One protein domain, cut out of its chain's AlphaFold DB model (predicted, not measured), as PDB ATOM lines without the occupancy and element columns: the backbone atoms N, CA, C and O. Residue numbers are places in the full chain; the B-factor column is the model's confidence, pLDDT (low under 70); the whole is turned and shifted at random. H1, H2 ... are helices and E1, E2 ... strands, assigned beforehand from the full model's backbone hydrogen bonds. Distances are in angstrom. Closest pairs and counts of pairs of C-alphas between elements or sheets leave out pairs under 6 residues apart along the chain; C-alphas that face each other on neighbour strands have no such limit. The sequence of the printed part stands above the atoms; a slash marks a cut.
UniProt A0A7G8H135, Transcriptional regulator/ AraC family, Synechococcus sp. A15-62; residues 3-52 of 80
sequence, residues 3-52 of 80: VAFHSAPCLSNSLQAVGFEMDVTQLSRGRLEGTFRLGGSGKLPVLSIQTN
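Overview. This is residues 3 to 52 of the 80 residues of the protein "Transcriptional regulator/ AraC family" of Synechococcus sp. A15-62 (UniProt A0A7G8H135). A long hairpin, E2 and E3, with short E1 beside E2 makes an antiparallel sheet, E1 - E2 - E3; H1 packs over one face at the E1 side, making two layers. A long loop, residues 18 to 33, folds back past H1. The 50 printed residues hold E1, H1, E2, E3 in chain order, class mixed, compact with radius of gyration of the C-alphas 11.2 A, elongated, 35 by 18 by 15 A.

Arrangement. Start at inner strand E2, residues 34 to 41; E3, residues 44 to 51, is antiparallel at 168 degrees, with N 37 and O 48 within hydrogen-bond range, 2.9 A. Edge strand E1, residues 3 to 5, is antiparallel to E2 at 147 degrees, N 3 to O 36 2.9 A. H1, residues 8 to 17, is on the sheet at height 9.4 A, over E1 and only just over E2, with 3 C-alphas; it runs along the strands, 5 degrees from E1 on the local plane. The closest C-alphas of E1 and H1, Phe 5 and Leu 11, are 5.6 A apart. In H1 every O i to N i+4 pair is within hydrogen-bond range.

Along the chain. Find C-alpha 3 at (124.162, 117.745, 78.360), where E1 begins. H1 spans 14.4 A, E2 23.1 A; E3, 22.9 A, ends at C-alpha 51, (128.242, 106.332, 77.472).

Size, cuts and confidence. The farthest C-alphas, Arg 29 and Lys 43, are 35.5 A apart. The printed part has no cut; the link H1 to E2 is long. Residue 42 has pLDDT under 70.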
ATOM      1  N   VAL A   3     123.017 117.199  79.099       89.94
ATOM      2  CA  VAL A   3     124.162 117.745  78.360       89.94
ATOM      3  C   VAL A   3     124.920 116.599  77.698       89.94
ATOM      4  O   VAL A   3     125.256 115.610  78.349       89.94
ATOM      5  N   ALA A   4     125.188 116.738  76.402       92.56
ATOM      6  CA  ALA A   4     125.992 115.794  75.637       92.56
ATOM      7  C   ALA A   4     127.490 116.099  75.767       92.56
ATOM      8  O   ALA A   4     127.890 117.262  75.849       92.56
ATOM      9  N   PHE A   5     128.319 115.060  75.740       91.56
ATOM     10  CA  PHE A   5     129.775 115.167  75.728       91.56
ATOM     11  C   PHE A   5     130.383 114.150  74.760       91.56
ATOM     12  O   PHE A   5     129.824 113.086  74.499       91.56
ATOM     13  N   HIS A   6     131.565 114.481  74.244       91.25
ATOM     14  CA  HIS A   6     132.266 113.681  73.229       91.25
ATOM     15  C   HIS A   6     133.736 113.419  73.596       91.25
ATOM     16  O   HIS A   6     134.525 112.987  72.759       91.25
ATOM     17  N   SER A   7     134.129 113.772  74.824       90.12
ATOM     18  CA  SER A   7     135.464 113.540  75.378       90.12
ATOM     19  C   SER A   7     135.471 113.767  76.894       90.12
ATOM     20  O   SER A   7     134.588 114.441  77.433       90.12
ATOM     21  N   ALA A   8     136.490 113.245  77.582       89.62
ATOM     22  CA  ALA A   8     136.666 113.450  79.020       89.62
ATOM     23  C   ALA A   8     136.860 114.936  79.397       89.62
ATOM     24  O   ALA A   8     136.141 115.402  80.279       89.62
ATOM     25  N   PRO A   9     137.700 115.732  78.693       91.50
ATOM     26  CA  PRO A   9     137.804 117.169  78.959       91.50
ATOM     27  C   PRO A   9     136.481 117.922  78.768       91.50
ATOM     28  O   PRO A   9     136.149 118.812  79.545       91.50
ATOM     29  N   CYS A  10     135.694 117.550  77.751       91.31
ATOM     30  CA  CYS A  10     134.379 118.147  77.511       91.31
ATOM     31  C   CYS A  10     133.417 117.890  78.684       91.31
ATOM     32  O   CYS A  10     132.703 118.805  79.107       91.31
ATOM     33  N   LEU A  11     133.439 116.678  79.243       89.81
ATOM     34  CA  LEU A  11     132.645 116.332  80.419       89.81
ATOM     35  C   LEU A  11     133.122 117.086  81.672       89.81
ATOM     36  O   LEU A  11     132.288 117.686  82.349       89.81
ATOM     37  N   SER A  12     134.434 117.143  81.939       91.00
ATOM     38  CA  SER A  12     134.999 117.930  83.052       91.00
ATOM     39  C   SER A  12     134.568 119.397  83.006       91.00
ATOM     40  O   SER A  12     134.055 119.916  83.995       91.00
ATOM     41  N   ASN A  13     134.689 120.048  81.846       91.19
ATOM     42  CA  ASN A  13     134.286 121.448  81.687       91.19
ATOM     43  C   ASN A  13     132.786 121.647  81.946       91.19
ATOM     44  O   ASN A  13     132.378 122.647  82.534       91.19
ATOM     45  N   SER A  14     131.959 120.688  81.524       89.56
ATOM     46  CA  SER A  14     130.508 120.757  81.716       89.56
ATOM     47  C   SER A  14     130.109 120.609  83.187       89.56
ATOM     48  O   SER A  14     129.161 121.254  83.629       89.56
ATOM     49  N   LEU A  15     130.835 119.787  83.950       88.00
ATOM     50  CA  LEU A  15     130.637 119.621  85.392       88.00
ATOM     51  C   LEU A  15     131.076 120.874  86.165       88.00
ATOM     52  O   LEU A  15     130.323 121.362  87.010       88.00
ATOM     53  N   GLN A  16     132.223 121.456  85.805       90.25
ATOM     54  CA  GLN A  16     132.706 122.708  86.399       90.25
ATOM     55  C   GLN A  16     131.744 123.872  86.145       90.25
ATOM     56  O   GLN A  16     131.439 124.635  87.061       90.25
ATOM     57  N   ALA A  17     131.190 123.971  84.931       87.75
ATOM     58  CA  ALA A  17     130.233 125.016  84.567       87.75
ATOM     59  C   ALA A  17     128.950 125.001  85.418       87.75
ATOM     60  O   ALA A  17     128.279 126.025  85.537       87.75
ATOM     61  N   VAL A  18     128.606 123.856  86.015       85.00
ATOM     62  CA  VAL A  18     127.438 123.713  86.898       85.00
ATOM     63  C   VAL A  18     127.808 123.581  88.375       85.00
ATOM     64  O   VAL A  18     126.952 123.251  89.195       85.00
ATOM     65  N   GLY A  19     129.055 123.909  88.722       86.81
ATOM     66  CA  GLY A  19     129.525 124.041  90.100       86.81
ATOM     67  C   GLY A  19     130.102 122.769  90.718       86.81
ATOM     68  O   GLY A  19     130.290 122.738  91.932       86.81
ATOM     69  N   PHE A  20     130.383 121.729  89.925       83.69
ATOM     70  CA  PHE A  20     131.070 120.525  90.398       83.69
ATOM     71  C   PHE A  20     132.539 120.548  89.979       83.69
ATOM     72  O   PHE A  20     132.856 120.483  88.792       83.69
ATOM     73  N   GLU A  21     133.445 120.566  90.952       87.00
ATOM     74  CA  GLU A  21     134.859 120.296  90.697       87.00
ATOM     75  C   GLU A  21     135.092 118.783  90.667       87.00
ATOM     76  O   GLU A  21     135.035 118.108  91.694       87.00
ATOM     77  N   MET A  22     135.295 118.241  89.464       84.38
ATOM     78  CA  MET A  22     135.578 116.822  89.245       84.38
ATOM     79  C   MET A  22     136.612 116.637  88.134       84.38
ATOM     80  O   MET A  22     136.469 117.183  87.034       84.38
ATOM     81  N   ASP A  23     137.602 115.787  88.398       83.06
ATOM     82  CA  ASP A  23     138.554 115.325  87.391       83.06
ATOM     83  C   ASP A  23     137.981 114.124  86.637       83.06
ATOM     84  O   ASP A  23     137.650 113.092  87.226       83.06
ATOM     85  N   VAL A  24     137.870 114.244  85.313       87.69
ATOM     86  CA  VAL A  24     137.397 113.168  84.438       87.69
ATOM     87  C   VAL A  24     138.562 112.696  83.584       87.69
ATOM     88  O   VAL A  24     139.128 113.455  82.802       87.69
ATOM     89  N   THR A  25     138.900 111.413  83.699       88.62
ATOM     90  CA  THR A  25     139.917 110.762  82.865       88.62
ATOM     91  C   THR A  25     139.311 109.548  82.177       88.62
ATOM     92  O   THR A  25     138.719 108.686  82.823       88.62
ATOM     93  N   GLN A  26     139.465 109.471  80.857       86.25
ATOM     94  CA  GLN A  26     139.078 108.296  80.086       86.25
ATOM     95  C   GLN A  26     140.195 107.248  80.150       86.25
ATOM     96  O   GLN A  26     141.332 107.535  79.786       86.25
ATOM     97  N   LEU A  27     139.864 106.035  80.595       85.94
ATOM     98  CA  LEU A  27     140.827 104.933  80.723       85.94
ATOM     99  C   LEU A  27     140.835 103.986  79.511       85.94
ATOM    100  O   LEU A  27     141.833 103.311  79.265       85.94
ATOM    101  N   SER A  28     139.736 103.921  78.759       80.69
ATOM    102  CA  SER A  28     139.609 103.080  77.565       80.69
ATOM    103  C   SER A  28     140.200 103.754  76.325       80.69
ATOM    104  O   SER A  28     140.361 104.975  76.275       80.69
ATOM    105  N   ARG A  29     140.509 102.954  75.297       78.56
ATOM    106  CA  ARG A  29     141.007 103.450  73.998       78.56
ATOM    107  C   ARG A  29     139.879 103.793  73.019       78.56
ATOM    108  O   ARG A  29     140.140 104.468  72.026       78.56
ATOM    109  N   GLY A  30     138.654 103.330  73.278       78.75
ATOM    110  CA  GLY A  30     137.471 103.648  72.481       78.75
ATOM    111  C   GLY A  30     137.084 105.130  72.509       78.75
ATOM    112  O   GLY A  30     137.519 105.901  73.355       78.75
ATOM    113  N   ARG A  31     136.245 105.561  71.568       82.88
ATOM    114  CA  ARG A  31     135.700 106.925  71.572       82.88
ATOM    115  C   ARG A  31     134.703 107.068  72.721       82.88
ATOM    116  O   ARG A  31     133.710 106.351  72.726       82.88
ATOM    117  N   LEU A  32     134.928 108.019  73.625       85.88
ATOM    118  CA  LEU A  32     133.962 108.386  74.657       85.88
ATOM    119  C   LEU A  32     132.933 109.359  74.092       85.88
ATOM    120  O   LEU A  32     133.250 110.516  73.823       85.88
ATOM    121  N   GLU A  33     131.691 108.916  73.965       88.56
ATOM    122  CA  GLU A  33     130.565 109.825  73.769       88.56
ATOM    123  C   GLU A  33     129.409 109.439  74.673       88.56
ATOM    124  O   GLU A  33     129.237 108.269  75.026       88.56
ATOM    125  N   GLY A  34     128.622 110.431  75.057       90.62
ATOM    126  CA  GLY A  34     127.541 110.196  75.983       90.62
ATOM    127  C   GLY A  34     126.750 111.436  76.327       90.62
ATOM    128  O   GLY A  34     126.970 112.531  75.803       90.62
ATOM    129  N   THR A  35     125.825 111.249  77.252       90.56
ATOM    130  CA  THR A  35     125.070 112.333  77.868       90.56
ATOM    131  C   THR A  35     125.146 112.196  79.377       90.56
ATOM    132  O   THR A  35     125.241 111.091  79.923       90.56
ATOM    133  N   PHE A  36     125.131 113.328  80.073       89.06
ATOM    134  CA  PHE A  36     124.871 113.337  81.501       89.06
ATOM    135  C   PHE A  36     123.609 114.126  81.805       89.06
ATOM    136  O   PHE A  36     123.276 115.122  81.152       89.06
ATOM    137  N   ARG A  37     122.899 113.666  82.828       88.62
ATOM    138  CA  ARG A  37     121.716 114.330  83.356       88.62
ATOM    139  C   ARG A  37     122.000 114.796  84.766       88.62
ATOM    140  O   ARG A  37     122.409 114.006  85.614       88.62
ATOM    141  N   LEU A  38     121.735 116.077  84.991       83.94
ATOM    142  CA  LEU A  38     121.718 116.691  86.307       83.94
ATOM    143  C   LEU A  38     120.263 116.926  86.714       83.94
ATOM    144  O   LEU A  38     119.525 117.675  86.055       83.94
ATOM    145  N   GLY A  39     119.853 116.256  87.785       84.75
ATOM    146  CA  GLY A  39     118.544 116.407  88.417       84.75
ATOM    147  C   GLY A  39     118.661 116.425  89.940       84.75
ATOM    148  O   GLY A  39     119.762 116.425  90.485       84.75
ATOM    149  N   GLY A  40     117.522 116.423  90.630       77.56
ATOM    150  CA  GLY A  40     117.468 116.459  92.095       77.56
ATOM    151  C   GLY A  40     117.279 117.867  92.662       77.56
ATOM    152  O   GLY A  40     116.844 118.784  91.966       77.56
ATOM    153  N   SER A  41     117.561 118.019  93.955       72.94
ATOM    154  CA  SER A  41     117.486 119.308  94.657       72.94
ATOM    155  C   SER A  41     118.884 119.902  94.817       72.94
ATOM    156  O   SER A  41     119.866 119.164  94.790       72.94
ATOM    157  N   GLY A  42     118.996 121.208  95.080       66.19
ATOM    158  CA  GLY A  42     120.299 121.854  95.309       66.19
ATOM    159  C   GLY A  42     121.124 121.264  96.467       66.19
ATOM    160  O   GLY A  42     122.313 121.529  96.554       66.19
ATOM    161  N   LYS A  43     120.515 120.451  97.345       71.31
ATOM    162  CA  LYS A  43     121.188 119.758  98.460       71.31
ATOM    163  C   LYS A  43     121.544 118.302  98.159       71.31
ATOM    164  O   LYS A  43     122.361 117.725  98.866       71.31
ATOM    165  N   LEU A  44     120.898 117.695  97.164       71.12
ATOM    166  CA  LEU A  44     121.094 116.294  96.804       71.12
ATOM    167  C   LEU A  44     121.026 116.159  95.274       71.12
ATOM    168  O   LEU A  44     119.972 115.802  94.729       71.12
ATOM    169  N   PRO A  45     122.105 116.534  94.569       72.56
ATOM    170  CA  PRO A  45     122.165 116.389  93.128       72.56
ATOM    171  C   PRO A  45     122.250 114.909  92.754       72.56
ATOM    172  O   PRO A  45     122.952 114.123  93.389       72.56
ATOM    173  N   VAL A  46     121.538 114.535  91.697       82.06
ATOM    174  CA  VAL A  46     121.633 113.214  91.073       82.06
ATOM    175  C   VAL A  46     122.360 113.384  89.747       82.06
ATOM    176  O   VAL A  46     121.878 114.105  88.868       82.06
ATOM    177  N   LEU A  47     123.509 112.717  89.623       82.31
ATOM    178  CA  LEU A  47     124.311 112.647  88.407       82.31
ATOM    179  C   LEU A  47     124.148 111.260  87.781       82.31
ATOM    180  O   LEU A  47     124.466 110.248  88.401       82.31
ATOM    181  N   SER A  48     123.652 111.218  86.548       82.12
ATOM    182  CA  SER A  48     123.592 109.999  85.738       82.12
ATOM    183  C   SER A  48     124.376 110.227  84.454       82.12
ATOM    184  O   SER A  48     124.150 111.237  83.788       82.12
ATOM    185  N   ILE A  49     125.294 109.316  84.132       82.25
ATOM    186  CA  ILE A  49     126.141 109.361  82.936       82.25
ATOM    187  C   ILE A  49     125.837 108.114  82.112       82.25
ATOM    188  O   ILE A  49     125.889 106.999  82.631       82.25
ATOM    189  N   GLN A  50     125.528 108.307  80.836       80.19
ATOM    190  CA  GLN A  50     125.394 107.229  79.865       80.19
ATOM    191  C   GLN A  50     126.464 107.410  78.801       80.19
ATOM    192  O   GLN A  50     126.606 108.503  78.261       80.19
ATOM    193  N   THR A  51     127.207 106.349  78.508       80.75
ATOM    194  CA  THR A  51     128.242 106.332  77.472       80.75
ATOM    195  C   THR A  51     127.940 105.243  76.458       80.75
ATOM    196  O   THR A  51     127.283 104.248  76.779       80.75
ATOM    197  N   ASN A  52     128.449 105.397  75.239       75.38
ATOM    198  CA  ASN A  52     128.517 104.280  74.306       75.38
ATOM    199  C   ASN A  52     129.309 103.113  74.934       75.38
ATOM    200  O   ASN A  52     130.342 103.308  75.575       75.38
TER     201      ASN A  52